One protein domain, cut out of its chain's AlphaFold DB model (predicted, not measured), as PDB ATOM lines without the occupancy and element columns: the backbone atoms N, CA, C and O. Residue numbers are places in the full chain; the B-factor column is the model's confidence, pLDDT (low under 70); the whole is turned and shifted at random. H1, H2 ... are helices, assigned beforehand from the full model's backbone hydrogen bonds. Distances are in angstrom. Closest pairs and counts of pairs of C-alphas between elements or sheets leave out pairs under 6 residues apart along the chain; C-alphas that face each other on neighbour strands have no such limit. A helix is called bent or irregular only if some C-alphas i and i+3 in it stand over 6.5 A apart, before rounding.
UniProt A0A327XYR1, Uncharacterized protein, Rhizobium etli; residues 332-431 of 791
ATOM      1  N   SER A 332     -17.240   1.442  11.422       95.31
ATOM      2  CA  SER A 332     -15.867   0.941  11.523       95.31
ATOM      3  C   SER A 332     -14.974   1.560  10.449       95.31
ATOM      4  O   SER A 332     -13.939   2.140  10.781       95.31
ATOM      5  N   PHE A 333     -15.422   1.572   9.188       95.69
ATOM      6  CA  PHE A 333     -14.722   2.250   8.093       95.69
ATOM      7  C   PHE A 333     -14.540   3.756   8.356       95.69
ATOM      8  O   PHE A 333     -13.446   4.298   8.194       95.69
ATOM      9  N   PHE A 334     -15.592   4.446   8.809       95.12
ATOM     10  CA  PHE A 334     -15.533   5.872   9.131       95.12
ATOM     11  C   PHE A 334     -14.559   6.165  10.279       95.12
ATOM     12  O   PHE A 334     -13.807   7.139  10.201       95.12
ATOM     13  N   LYS A 335     -14.539   5.339  11.332       93.00
ATOM     14  CA  LYS A 335     -13.594   5.459  12.452       93.00
ATOM     15  C   LYS A 335     -12.156   5.211  11.995       93.00
ATOM     16  O   LYS A 335     -11.285   6.023  12.280       93.00
ATOM     17  N   ALA A 336     -11.917   4.166  11.204       91.38
ATOM     18  CA  ALA A 336     -10.596   3.873  10.644       91.38
ATOM     19  C   ALA A 336     -10.055   5.016   9.760       91.38
ATOM     20  O   ALA A 336      -8.850   5.259   9.724       91.38
ATOM     21  N   ALA A 337     -10.935   5.771   9.092       91.75
ATOM     22  CA  ALA A 337     -10.564   6.917   8.262       91.75
ATOM     23  C   ALA A 337     -10.267   8.217   9.046       91.75
ATOM     24  O   ALA A 337      -9.879   9.215   8.436       91.75
ATOM     25  N   GLU A 338     -10.426   8.245  10.375       89.88
ATOM     26  CA  GLU A 338     -10.224   9.448  11.199       89.88
ATOM     27  C   GLU A 338      -8.853  10.128  11.017       89.88
ATOM     28  O   GLU A 338      -8.832  11.340  10.760       89.88
ATOM     29  N   PRO A 339      -7.717   9.402  11.011       85.56
ATOM     30  CA  PRO A 339      -6.408  10.017  10.784       85.56
ATOM     31  C   PRO A 339      -6.288  10.664   9.395       85.56
ATOM     32  O   PRO A 339      -5.563  11.638   9.203       85.56
ATOM     33  N   LEU A 340      -7.021  10.154   8.402       86.62
ATOM     34  CA  LEU A 340      -6.969  10.656   7.027       86.62
ATOM     35  C   LEU A 340      -7.694  12.001   6.883       86.62
ATOM     36  O   LEU A 340      -7.314  12.801   6.021       86.62
ATOM     37  N   ARG A 341      -8.693  12.261   7.741       87.44
ATOM     38  CA  ARG A 341      -9.421  13.537   7.826       87.44
ATOM     39  C   ARG A 341      -8.591  14.628   8.505       87.44
ATOM     40  O   ARG A 341      -8.480  15.729   7.972       87.44
ATOM     41  N   LEU A 342      -8.002  14.319   9.663       80.19
ATOM     42  CA  LEU A 342      -7.334  15.297  10.536       80.19
ATOM     43  C   LEU A 342      -5.890  15.617  10.106       80.19
ATOM     44  O   LEU A 342      -5.378  16.701  10.381       80.19
ATOM     45  N   GLY A 343      -5.246  14.709   9.369       67.12
ATOM     46  CA  GLY A 343      -3.847  14.813   8.960       67.12
ATOM     47  C   GLY A 343      -3.056  13.589   9.406       67.12
ATOM     48  O   GLY A 343      -3.325  13.002  10.449       67.12
ATOM     49  N   ILE A 344      -2.085  13.185   8.586       66.38
ATOM     50  CA  ILE A 344      -1.359  11.919   8.737       66.38
ATOM     51  C   ILE A 344      -0.669  11.865  10.103       66.38
ATOM     52  O   ILE A 344       0.275  12.613  10.352       66.38
ATOM     53  N   ALA A 345      -1.132  10.955  10.961       61.91
ATOM     54  CA  ALA A 345      -0.572  10.741  12.286       61.91
ATOM     55  C   ALA A 345       0.894  10.278  12.218       61.91
ATOM     56  O   ALA A 345       1.291   9.486  11.355       61.91
ATOM     57  N   THR A 346       1.710  10.745  13.159       57.72
ATOM     58  CA  THR A 346       3.066  10.233  13.381       57.72
ATOM     59  C   THR A 346       2.967   8.819  13.955       57.72
ATOM     60  O   THR A 346       2.577   8.658  15.106       57.72
ATOM     61  N   GLY A 347       3.261   7.795  13.149       67.69
ATOM     62  CA  GLY A 347       3.175   6.385  13.565       67.69
ATOM     63  C   GLY A 347       2.641   5.412  12.508       67.69
ATOM     64  O   GLY A 347       2.606   4.215  12.765       67.69
ATOM     65  N   ILE A 348       2.241   5.891  11.322       76.31
ATOM     66  CA  ILE A 348       1.801   5.007  10.229       76.31
ATOM     67  C   ILE A 348       2.996   4.196   9.681       76.31
ATOM     68  O   ILE A 348       4.038   4.808   9.388       76.31
ATOM     69  N   PRO A 349       2.844   2.866   9.497       79.50
ATOM     70  CA  PRO A 349       3.830   2.005   8.844       79.50
ATOM     71  C   PRO A 349       4.319   2.563   7.500       79.50
ATOM     72  O   PRO A 349       3.577   3.234   6.777       79.50
ATOM     73  N   GLU A 350       5.592   2.338   7.164       75.94
ATOM     74  CA  GLU A 350       6.208   2.945   5.973       75.94
ATOM     75  C   GLU A 350       5.545   2.503   4.664       75.94
ATOM     76  O   GLU A 350       5.378   3.311   3.750       75.94
ATOM     77  N   ASP A 351       5.107   1.248   4.615       78.56
ATOM     78  CA  ASP A 351       4.381   0.611   3.518       78.56
ATOM     79  C   ASP A 351       2.948   1.153   3.346       78.56
ATOM     80  O   ASP A 351       2.451   1.246   2.222       78.56
ATOM     81  N   ALA A 352       2.305   1.597   4.431       84.31
ATOM     82  CA  ALA A 352       0.975   2.217   4.408       84.31
ATOM     83  C   ALA A 352       1.011   3.739   4.154       84.31
ATOM     84  O   ALA A 352       0.024   4.337   3.719       84.31
ATOM     85  N   ARG A 353       2.159   4.393   4.377       85.25
ATOM     86  CA  ARG A 353       2.301   5.860   4.345       85.25
ATOM     87  C   ARG A 353       1.916   6.476   2.996       85.25
ATOM     88  O   ARG A 353       1.274   7.526   2.971       85.25
ATOM     89  N   ALA A 354       2.299   5.849   1.882       86.31
ATOM     90  CA  ALA A 354       1.968   6.335   0.539       86.31
ATOM     91  C   ALA A 354       0.458   6.240   0.249       86.31
ATOM     92  O   ALA A 354      -0.138   7.203  -0.234       86.31
ATOM     93  N   ALA A 355      -0.167   5.122   0.627       89.38
ATOM     94  CA  ALA A 355      -1.603   4.912   0.479       89.38
ATOM     95  C   ALA A 355      -2.419   5.905   1.325       89.38
ATOM     96  O   ALA A 355      -3.309   6.584   0.811       89.38
ATOM     97  N   CYS A 356      -2.054   6.080   2.600       90.56
ATOM     98  CA  CYS A 356      -2.695   7.056   3.482       90.56
ATOM     99  C   CYS A 356      -2.540   8.497   2.966       90.56
ATOM    100  O   CYS A 356      -3.475   9.289   3.081       90.56
ATOM    101  N   ARG A 357      -1.393   8.849   2.360       89.69
ATOM    102  CA  ARG A 357      -1.181  10.163   1.721       89.69
ATOM    103  C   ARG A 357      -2.125  10.396   0.549       89.69
ATOM    104  O   ARG A 357      -2.728  11.466   0.482       89.69
ATOM    105  N   ALA A 358      -2.258   9.418  -0.346       90.81
ATOM    106  CA  ALA A 358      -3.147   9.522  -1.502       90.81
ATOM    107  C   ALA A 358      -4.603   9.732  -1.054       90.81
ATOM    108  O   ALA A 358      -5.239  10.713  -1.442       90.81
ATOM    109  N   ILE A 359      -5.092   8.888  -0.139       93.75
ATOM    110  CA  ILE A 359      -6.473   8.973   0.357       93.75
ATOM    111  C   ILE A 359      -6.704  10.280   1.128       93.75
ATOM    112  O   ILE A 359      -7.678  10.981   0.858       93.75
ATOM    113  N   SER A 360      -5.794  10.667   2.031       93.50
ATOM    114  CA  SER A 360      -5.911  11.922   2.793       93.50
ATOM    115  C   SER A 360      -5.924  13.154   1.881       93.50
ATOM    116  O   SER A 360      -6.706  14.076   2.109       93.50
ATOM    117  N   THR A 361      -5.129  13.154   0.804       92.88
ATOM    118  CA  THR A 361      -5.114  14.247  -0.185       92.88
ATOM    119  C   THR A 361      -6.492  14.444  -0.816       92.88
ATOM    120  O   THR A 361      -6.976  15.575  -0.889       92.88
ATOM    121  N   VAL A 362      -7.153  13.357  -1.226       94.38
ATOM    122  CA  VAL A 362      -8.484  13.421  -1.850       94.38
ATOM    123  C   VAL A 362      -9.575  13.747  -0.828       94.38
ATOM    124  O   VAL A 362     -10.393  14.629  -1.082       94.38
ATOM    125  N   VAL A 363      -9.574  13.100   0.342       94.50
ATOM    126  CA  VAL A 363     -10.576  13.327   1.402       94.50
ATOM    127  C   VAL A 363     -10.545  14.776   1.886       94.50
ATOM    128  O   VAL A 363     -11.591  15.414   1.973       94.50
ATOM    129  N   ARG A 364      -9.360  15.345   2.132       92.75
ATOM    130  CA  ARG A 364      -9.232  16.747   2.560       92.75
ATOM    131  C   ARG A 364      -9.657  17.725   1.473       92.75
ATOM    132  O   ARG A 364     -10.296  18.728   1.772       92.75
ATOM    133  N   ALA A 365      -9.320  17.438   0.217       92.38
ATOM    134  CA  ALA A 365      -9.762  18.244  -0.915       92.38
ATOM    135  C   ALA A 365     -11.295  18.237  -1.066       92.38
ATOM    136  O   ALA A 365     -11.885  19.262  -1.408       92.38
ATOM    137  N   GLU A 366     -11.941  17.105  -0.785       93.50
ATOM    138  CA  GLU A 366     -13.399  16.974  -0.787       93.50
ATOM    139  C   GLU A 366     -14.051  17.717   0.395       93.50
ATOM    140  O   GLU A 366     -15.003  18.467   0.183       93.50
ATOM    141  N   ILE A 367     -13.511  17.592   1.616       93.06
ATOM    142  CA  ILE A 367     -13.968  18.353   2.798       93.06
ATOM    143  C   ILE A 367     -13.879  19.861   2.536       93.06
ATOM    144  O   ILE A 367     -14.868  20.570   2.706       93.06
ATOM    145  N   LEU A 368     -12.740  20.347   2.029       92.06
ATOM    146  CA  LEU A 368     -12.559  21.762   1.678       92.06
ATOM    147  C   LEU A 368     -13.574  22.232   0.628       92.06
ATOM    148  O   LEU A 368     -14.068  23.359   0.700       92.06
ATOM    149  N   SER A 369     -13.909  21.375  -0.343       92.50
ATOM    150  CA  SER A 369     -14.961  21.677  -1.313       92.50
ATOM    151  C   SER A 369     -16.321  21.825  -0.635       92.50
ATOM    152  O   SER A 369     -17.028  22.797  -0.920       92.50
ATOM    153  N   PHE A 370     -16.680  20.925   0.286       92.12
ATOM    154  CA  PHE A 370     -17.927  21.027   1.043       92.12
ATOM    155  C   PHE A 370     -17.980  22.287   1.914       92.12
ATOM    156  O   PHE A 370     -18.974  23.005   1.858       92.12
ATOM    157  N   GLU A 371     -16.914  22.613   2.640       91.31
ATOM    158  CA  GLU A 371     -16.849  23.810   3.491       91.31
ATOM    159  C   GLU A 371     -16.976  25.112   2.685       91.31
ATOM    160  O   GLU A 371     -17.680  26.041   3.085       91.31
ATOM    161  N   ARG A 372     -16.332  25.186   1.511       90.25
ATOM    162  CA  ARG A 372     -16.331  26.398   0.673       90.25
ATOM    163  C   ARG A 372     -17.595  26.562  -0.159       90.25
ATOM    164  O   ARG A 372     -18.118  27.668  -0.284       90.25
ATOM    165  N   THR A 373     -18.064  25.478  -0.774       87.75
ATOM    166  CA  THR A 373     -19.107  25.528  -1.815       87.75
ATOM    167  C   THR A 373     -20.418  24.865  -1.395       87.75
ATOM    168  O   THR A 373     -21.443  25.061  -2.049       87.75
ATOM    169  N   GLY A 374     -20.419  24.071  -0.317       87.44
ATOM    170  CA  GLY A 374     -21.529  23.180   0.038       87.44
ATOM    171  C   GLY A 374     -21.737  22.044  -0.970       87.44
ATOM    172  O   GLY A 374     -22.793  21.399  -0.973       87.44
ATOM    173  N   LYS A 375     -20.776  21.830  -1.878       89.88
ATOM    174  CA  LYS A 375     -20.846  20.857  -2.967       89.88
ATOM    175  C   LYS A 375     -19.609  19.971  -3.003       89.88
ATOM    176  O   LYS A 375     -18.510  20.384  -2.639       89.88
ATOM    177  N   SER A 376     -19.807  18.753  -3.496       91.38
ATOM    178  CA  SER A 376     -18.714  17.811  -3.747       91.38
ATOM    179  C   SER A 376     -17.790  18.343  -4.838       91.38
ATOM    180  O   SER A 376     -18.270  18.865  -5.850       91.38
ATOM    181  N   ARG A 377     -16.486  18.127  -4.683       91.88
ATOM    182  CA  ARG A 377     -15.461  18.380  -5.700       91.88
ATOM    183  C   ARG A 377     -15.704  17.590  -6.972       91.88
ATOM    184  O   ARG A 377     -15.378  18.048  -8.055       91.88
ATOM    185  N   PHE A 378     -16.297  16.406  -6.855       90.19
ATOM    186  CA  PHE A 378     -16.632  15.572  -8.006       90.19
ATOM    187  C   PHE A 378     -17.850  16.101  -8.785       90.19
ATOM    188  O   PHE A 378     -18.262  15.506  -9.781       90.19
ATOM    189  N   SER A 379     -18.445  17.214  -8.342       88.69
ATOM    190  CA  SER A 379     -19.515  17.917  -9.044       88.69
ATOM    191  C   SER A 379     -18.985  19.132  -9.805       88.69
ATOM    192  O   SER A 379     -18.020  19.772  -9.395       88.69
ATOM    193  N   ARG A 380     -19.698  19.541 -10.863       86.00
ATOM    194  CA  ARG A 380     -19.375  20.747 -11.651       86.00
ATOM    195  C   ARG A 380     -19.256  22.025 -10.805       86.00
ATOM    196  O   ARG A 380     -18.590  22.963 -11.226       86.00
ATOM    197  N   TYR A 381     -19.926  22.072  -9.655       87.06
ATOM    198  CA  TYR A 381     -20.016  23.250  -8.793       87.06
ATOM    199  C   TYR A 381     -19.108  23.171  -7.553       87.06
ATOM    200  O   TYR A 381     -19.208  24.039  -6.690       87.06
ATOM    201  N   GLY A 382     -18.269  22.135  -7.438       86.75
ATOM    202  CA  GLY A 382     -17.319  21.984  -6.333       86.75
ATOM    203  C   GLY A 382     -16.037  22.804  -6.498       86.75
ATOM    204  O   GLY A 382     -15.748  23.343  -7.570       86.75
ATOM    205  N   ASP A 383     -15.233  22.865  -5.435       89.50
ATOM    206  CA  ASP A 383     -13.891  23.451  -5.467       89.50
ATOM    207  C   ASP A 383     -12.874  22.449  -6.035       89.50
ATOM    208  O   ASP A 383     -12.642  21.377  -5.475       89.50
ATOM    209  N   HIS A 384     -12.227  22.834  -7.134       89.75
ATOM    210  CA  HIS A 384     -11.242  22.027  -7.855       89.75
ATOM    211  C   HIS A 384      -9.788  22.452  -7.565       89.75
ATOM    212  O   HIS A 384      -8.865  22.057  -8.283       89.75
ATOM    213  N   SER A 385      -9.552  23.242  -6.512       85.44
ATOM    214  CA  SER A 385      -8.211  23.657  -6.076       85.44
ATOM    215  C   SER A 385      -7.293  22.455  -5.801       85.44
ATOM    216  O   SER A 385      -7.704  21.522  -5.123       85.44
ATOM    217  N   ASN A 386      -6.053  22.435  -6.310       85.06
ATOM    218  CA  ASN A 386      -5.121  21.286  -6.234       85.06
ATOM    219  C   ASN A 386      -5.510  20.058  -7.101       85.06
ATOM    220  O   ASN A 386      -5.372  18.907  -6.685       85.06
ATOM    221  N   SER A 387      -6.039  20.278  -8.310       88.81
ATOM    222  CA  SER A 387      -6.480  19.208  -9.225       88.81
ATOM    223  C   SER A 387      -5.375  18.224  -9.626       88.81
ATOM    224  O   SER A 387      -5.651  17.035  -9.730       88.81
ATOM    225  N   ILE A 388      -4.132  18.687  -9.790       90.69
ATOM    226  CA  ILE A 388      -2.998  17.844 -10.209       90.69
ATOM    227  C   ILE A 388      -2.718  16.745  -9.174       90.69
ATOM    228  O   ILE A 388      -2.719  15.565  -9.517       90.69
ATOM    229  N   ALA A 389      -2.540  17.112  -7.899       89.75
ATOM    230  CA  ALA A 389      -2.250  16.142  -6.841       89.75
ATOM    231  C   ALA A 389      -3.438  15.208  -6.563       89.75
ATOM    232  O   ALA A 389      -3.247  14.029  -6.266       89.75
ATOM    233  N   VAL A 390      -4.666  15.725  -6.681       91.06
ATOM    234  CA  VAL A 390      -5.886  14.921  -6.524       91.06
ATOM    235  C   VAL A 390      -6.014  13.896  -7.646       91.06
ATOM    236  O   VAL A 390      -6.270  12.738  -7.346       91.06
ATOM    237  N   ASN A 391      -5.784  14.269  -8.907       91.88
ATOM    238  CA  ASN A 391      -5.865  13.330 -10.030       91.88
ATOM    239  C   ASN A 391      -4.817  12.213  -9.917       91.88
ATOM    240  O   ASN A 391      -5.176  11.047 -10.039       91.88
ATOM    241  N   ALA A 392      -3.569  12.549  -9.572       91.69
ATOM    242  CA  ALA A 392      -2.529  11.547  -9.322       91.69
ATOM    243  C   ALA A 392      -2.896  10.605  -8.156       91.69
ATOM    244  O   ALA A 392      -2.662   9.401  -8.213       91.69
ATOM    245  N   SER A 393      -3.520  11.137  -7.100       92.69
ATOM    246  CA  SER A 393      -3.990  10.324  -5.971       92.69
ATOM    247  C   SER A 393      -5.185   9.439  -6.347       92.69
ATOM    248  O   SER A 393      -5.262   8.304  -5.889       92.69
ATOM    249  N   LEU A 394      -6.097   9.924  -7.198       92.56
ATOM    250  CA  LEU A 394      -7.244   9.156  -7.690       92.56
ATOM    251  C   LEU A 394      -6.814   7.960  -8.547       92.56
ATOM    252  O   LEU A 394      -7.429   6.903  -8.438       92.56
ATOM    253  N   GLU A 395      -5.761   8.107  -9.354       92.62
ATOM    254  CA  GLU A 395      -5.177   7.000 -10.124       92.62
ATOM    255  C   GLU A 395      -4.648   5.895  -9.196       92.62
ATOM    256  O   GLU A 395      -4.985   4.730  -9.383       92.62
ATOM    257  N   LEU A 396      -3.926   6.258  -8.129       91.06
ATOM    258  CA  LEU A 396      -3.452   5.298  -7.119       91.06
ATOM    259  C   LEU A 396      -4.598   4.641  -6.332       91.06
ATOM    260  O   LEU A 396      -4.518   3.475  -5.949       91.06
ATOM    261  N   MET A 397      -5.676   5.385  -6.075       93.25
ATOM    262  CA  MET A 397      -6.862   4.894  -5.364       93.25
ATOM    263  C   MET A 397      -7.765   4.001  -6.224       93.25
ATOM    264  O   MET A 397      -8.708   3.420  -5.681       93.25
ATOM    265  N   ALA A 398      -7.510   3.888  -7.532       94.31
ATOM    266  CA  ALA A 398      -8.195   2.926  -8.391       94.31
ATOM    267  C   ALA A 398      -7.792   1.480  -8.063       94.31
ATOM    268  O   ALA A 398      -8.579   0.563  -8.290       94.31
ATOM    269  N   GLU A 399      -6.614   1.272  -7.472       93.94
ATOM    270  CA  GLU A 399      -6.181  -0.030  -6.972       93.94
ATOM    271  C   GLU A 399      -6.831  -0.324  -5.603       93.94
ATOM    272  O   GLU A 399      -6.588   0.404  -4.634       93.94
ATOM    273  N   PRO A 400      -7.628  -1.403  -5.464       94.81
ATOM    274  CA  PRO A 400      -8.247  -1.778  -4.185       94.81
ATOM    275  C   PRO A 400      -7.235  -1.966  -3.048       94.81
ATOM    276  O   PRO A 400      -7.521  -1.663  -1.891       94.81
ATOM    277  N   GLU A 401      -6.030  -2.430  -3.377       92.62
ATOM    278  CA  GLU A 401      -4.980  -2.707  -2.399       92.62
ATOM    279  C   GLU A 401      -4.460  -1.444  -1.705       92.62
ATOM    280  O   GLU A 401      -4.069  -1.497  -0.540       92.62
ATOM    281  N   THR A 402      -4.546  -0.286  -2.367       92.50
ATOM    282  CA  THR A 402      -4.258   1.018  -1.757       92.50
ATOM    283  C   THR A 402      -5.167   1.266  -0.552       92.50
ATOM    284  O   THR A 402      -4.700   1.676   0.509       92.50
ATOM    285  N   TRP A 403      -6.458   0.953  -0.665       94.25
ATOM    286  CA  TRP A 403      -7.402   1.099   0.444       94.25
ATOM    287  C   TRP A 403      -7.150   0.080   1.555       94.25
ATOM    288  O   TRP A 403      -7.157   0.443   2.731       94.25
ATOM    289  N   ARG A 404      -6.867  -1.181   1.199       93.12
ATOM    290  CA  ARG A 404      -6.577  -2.237   2.183       93.12
ATOM    291  C   ARG A 404      -5.312  -1.937   2.992       93.12
ATOM    292  O   ARG A 404      -5.356  -2.017   4.216       93.12
ATOM    293  N   ARG A 405      -4.226  -1.490   2.344       90.69
ATOM    294  CA  ARG A 405      -2.980  -1.058   3.016       90.69
ATOM    295  C   ARG A 405      -3.182   0.136   3.942       90.69
ATOM    296  O   ARG A 405      -2.498   0.249   4.950       90.69
ATOM    297  N   ALA A 406      -4.133   1.013   3.624       88.06
ATOM    298  CA  ALA A 406      -4.510   2.127   4.490       88.06
ATOM    299  C   ALA A 406      -5.412   1.715   5.674       88.06
ATOM    300  O   ALA A 406      -5.848   2.586   6.422       88.06
ATOM    301  N   GLY A 407      -5.715   0.420   5.843       89.19
ATOM    302  CA  GLY A 407      -6.600  -0.086   6.898       89.19
ATOM    303  C   GLY A 407      -8.095   0.068   6.594       89.19
ATOM    304  O   GLY A 407      -8.920  -0.100   7.485       89.19
ATOM    305  N   LEU A 408      -8.461   0.374   5.345       91.31
ATOM    306  CA  LEU A 408      -9.834   0.638   4.901       91.31
ATOM    307  C   LEU A 408     -10.393  -0.497   4.031       91.31
ATOM    308  O   LEU A 408     -11.019  -0.246   3.010       91.31
ATOM    309  N   GLY A 409     -10.155  -1.758   4.398       89.44
ATOM    310  CA  GLY A 409     -10.558  -2.908   3.574       89.44
ATOM    311  C   GLY A 409     -12.049  -3.270   3.622       89.44
ATOM    312  O   GLY A 409     -12.554  -3.878   2.688       89.44
ATOM    313  N   GLU A 410     -12.767  -2.888   4.678       89.50
ATOM    314  CA  GLU A 410     -14.088  -3.450   5.012       89.50
ATOM    315  C   GLU A 410     -15.200  -3.160   3.987       89.50
ATOM    316  O   GLU A 410     -16.090  -3.985   3.790       89.50
ATOM    317  N   LEU A 411     -15.148  -2.005   3.313       92.62
ATOM    318  CA  LEU A 411     -16.113  -1.613   2.272       92.62
ATOM    319  C   LEU A 411     -15.558  -1.752   0.847       92.62
ATOM    320  O   LEU A 411     -16.240  -1.399  -0.118       92.62
ATOM    321  N   VAL A 412     -14.315  -2.214   0.697       93.06
ATOM    322  CA  VAL A 412     -13.635  -2.278  -0.599       93.06
ATOM    323  C   VAL A 412     -14.041  -3.569  -1.310       93.06
ATOM    324  O   VAL A 412     -13.822  -4.649  -0.768       93.06
ATOM    325  N   PRO A 413     -14.621  -3.495  -2.520       89.81
ATOM    326  CA  PRO A 413     -15.030  -4.685  -3.249       89.81
ATOM    327  C   PRO A 413     -13.824  -5.478  -3.771       89.81
ATOM    328  O   PRO A 413     -12.803  -4.909  -4.166       89.81
ATOM    329  N   ASP A 414     -13.986  -6.797  -3.861       88.44
ATOM    330  CA  ASP A 414     -12.986  -7.708  -4.426       88.44
ATOM    331  C   ASP A 414     -13.023  -7.692  -5.959       88.44
ATOM    332  O   ASP A 414     -13.559  -8.579  -6.621       88.44
ATOM    333  N   VAL A 415     -12.463  -6.629  -6.532       91.06
ATOM    334  CA  VAL A 415     -12.322  -6.418  -7.981       91.06
ATOM    335  C   VAL A 415     -10.863  -6.147  -8.346       91.06
ATOM    336  O   VAL A 415     -10.030  -5.939  -7.474       91.06
ATOM    337  N   VAL A 416     -10.534  -6.148  -9.640       88.38
ATOM    338  CA  VAL A 416      -9.168  -5.836 -10.109       88.38
ATOM    339  C   VAL A 416      -8.877  -4.332 -10.033       88.38
ATOM    340  O   VAL A 416      -7.778  -3.932  -9.672       88.38
ATOM    341  N   SER A 417      -9.868  -3.495 -10.349       92.69
ATOM    342  CA  SER A 417      -9.773  -2.033 -10.304       92.69
ATOM    343  C   SER A 417     -11.118  -1.446  -9.895       92.69
ATOM    344  O   SER A 417     -12.164  -1.937 -10.321       92.69
ATOM    345  N   LEU A 418     -11.085  -0.377  -9.105       92.94
ATOM    346  CA  LEU A 418     -12.262   0.382  -8.700       92.94
ATOM    347  C   LEU A 418     -12.676   1.361  -9.797       92.94
ATOM    348  O   LEU A 418     -11.853   2.081 -10.364       92.94
ATOM    349  N   GLU A 419     -13.975   1.426 -10.070       93.50
ATOM    350  CA  GLU A 419     -14.550   2.465 -10.911       93.50
ATOM    351  C   GLU A 419     -14.592   3.807 -10.171       93.50
ATOM    352  O   GLU A 419     -14.742   3.867  -8.949       93.50
ATOM    353  N   PHE A 420     -14.582   4.912 -10.919       90.62
ATOM    354  CA  PHE A 420     -14.634   6.262 -10.347       90.62
ATOM    355  C   PHE A 420     -15.788   6.456  -9.345       90.62
ATOM    356  O   PHE A 420     -15.592   7.043  -8.285       90.62
ATOM    357  N   GLN A 421     -16.984   5.923  -9.624       90.31
ATOM    358  CA  GLN A 421     -18.121   6.031  -8.697       90.31
ATOM    359  C   GLN A 421     -17.899   5.276  -7.378       90.31
ATOM    360  O   GLN A 421     -18.364   5.732  -6.331       90.31
ATOM    361  N   GLN A 422     -17.184   4.148  -7.411       92.31
ATOM    362  CA  GLN A 422     -16.834   3.384  -6.212       92.31
ATOM    363  C   GLN A 422     -15.819   4.163  -5.372       92.31
ATOM    364  O   GLN A 422     -16.031   4.327  -4.173       92.31
ATOM    365  N   ILE A 423     -14.794   4.740  -6.011       93.62
ATOM    366  CA  ILE A 423     -13.801   5.603  -5.351       93.62
ATOM    367  C   ILE A 423     -14.493   6.789  -4.668       93.62
ATOM    368  O   ILE A 423     -14.279   7.028  -3.484       93.62
ATOM    369  N   VAL A 424     -15.377   7.500  -5.381       92.81
ATOM    370  CA  VAL A 424     -16.143   8.628  -4.821       92.81
ATOM    371  C   VAL A 424     -16.986   8.189  -3.621       92.81
ATOM    372  O   VAL A 424     -17.010   8.877  -2.603       92.81
ATOM    373  N   THR A 425     -17.637   7.027  -3.706       92.25
ATOM    374  CA  THR A 425     -18.445   6.488  -2.601       92.25
ATOM    375  C   THR A 425     -17.588   6.204  -1.365       92.25
ATOM    376  O   THR A 425     -17.978   6.586  -0.262       92.25
ATOM    377  N   LEU A 426     -16.412   5.588  -1.534       95.06
ATOM    378  CA  LEU A 426     -15.475   5.317  -0.437       95.06
ATOM    379  C   LEU A 426     -14.928   6.614   0.181       95.06
ATOM    380  O   LEU A 426     -14.865   6.732   1.404       95.06
ATOM    381  N   VAL A 427     -14.614   7.621  -0.644       94.88
ATOM    382  CA  VAL A 427     -14.220   8.961  -0.170       94.88
ATOM    383  C   VAL A 427     -15.338   9.594   0.660       94.88
ATOM    384  O   VAL A 427     -15.071  10.103   1.744       94.88
ATOM    385  N   HIS A 428     -16.596   9.527   0.217       93.81
ATOM    386  CA  HIS A 428     -17.729  10.047   0.995       93.81
ATOM    387  C   HIS A 428     -17.931   9.296   2.314       93.81
ATOM    388  O   HIS A 428     -18.205   9.938   3.327       93.81
ATOM    389  N   CYS A 429     -17.713   7.977   2.342       93.94
ATOM    390  CA  CYS A 429     -17.741   7.187   3.580       93.94
ATOM    391  C   CYS A 429     -16.620   7.573   4.559       93.94
ATOM    392  O   CYS A 429     -16.767   7.363   5.760       93.94
ATOM    393  N   CYS A 430     -15.526   8.177   4.081       93.88
ATOM    394  CA  CYS A 430     -14.496   8.751   4.948       93.88
ATOM    395  C   CYS A 430     -14.914  10.091   5.569       93.88
ATOM    396  O   CYS A 430     -14.229  10.540   6.478       93.88
ATOM    397  N   ILE A 431     -15.965  10.761   5.088       92.94
ATOM    398  CA  ILE A 431     -16.335  12.129   5.505       92.94
ATOM    399  C   ILE A 431     -17.554  12.130   6.423       92.94
ATOM    400  O   ILE A 431     -17.592  12.898   7.380       92.94
TER     401      ILE A 431
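This is residues 332 to 431 of the 791 residues of an uncharacterized protein of Rhizobium etli (UniProt A0A327XYR1). One long helix, H3, makes the core, with four shorter helices, H2, H4, H5 and H6, packed round its residues 351 to 365. H4 folds back over H3 after a long loop, H5 and H6 each pack on H3 about perpendicular to it, and little H1 lies beyond H2, near the end of H6. The printed part has 100 residues, with six named helices, H1 to H6 in chain order, and no named strand: the class is all helix. It is compact, with a radius of gyration of the C-alphas of 12.7 A, and rounded, spanning 34 by 31 by 26 A.

H1, residues 332 to 336, begins with C-alpha 332 at (-15.867, 0.941, 11.523), and H2 is residues 338 to 342. H3, residues 350 to 373, is 34.8 A long from C-alpha 350 at (6.208, 2.945, 5.973). It has a kink of 27 degrees near residue 357 and is irregular, but only just: C-alphas 351 and 354 are 6.9 A apart. H4, residues 387 to 396, is 14.4 A long; H5 is residues 400 to 405. H6, residues 420 to 429, is 14.3 A long and ends with C-alpha 429 at (-17.741, 7.187, 3.580).

H3 is the hub. Its residues 356 to 364 touch H2, closest at the C-alphas of Leu 340 and Ser 360, 4.5 A. Its residues 355 to 365 touch H4 in a helical hairpin, a steep tilt of 44 degrees, opposite ways; the closest C-alphas, Ala 358 and Ser 393, are 4.6 A apart. H5 touches residues 351 to 359, only just about perpendicular at 70.2 degrees, with C-alphas of Ala 355 and Thr 402 closest at 5.2 A. H6 touches residues 359 to 363, about perpendicular at 83 degrees, with C-alphas of Val 363 and Val 427 closest at 5.9 A. H1 and H6 are close but not clearly touching, the closest C-alphas, Phe 334 and Cys 429, being 6.1 A apart. H5 and H6 are apart. Every O i to N i+4 pair is within hydrogen-bond range in H1, H2, H4, H5 and H6, and 18 of 20 in H3.

The C-alphas farthest apart, Gly 347 and Arg 380, are 36.8 A apart. The printed part has no cut. The long links are H3 to H4 and H5 to H6. Residues 343 to 347 have pLDDT under 70.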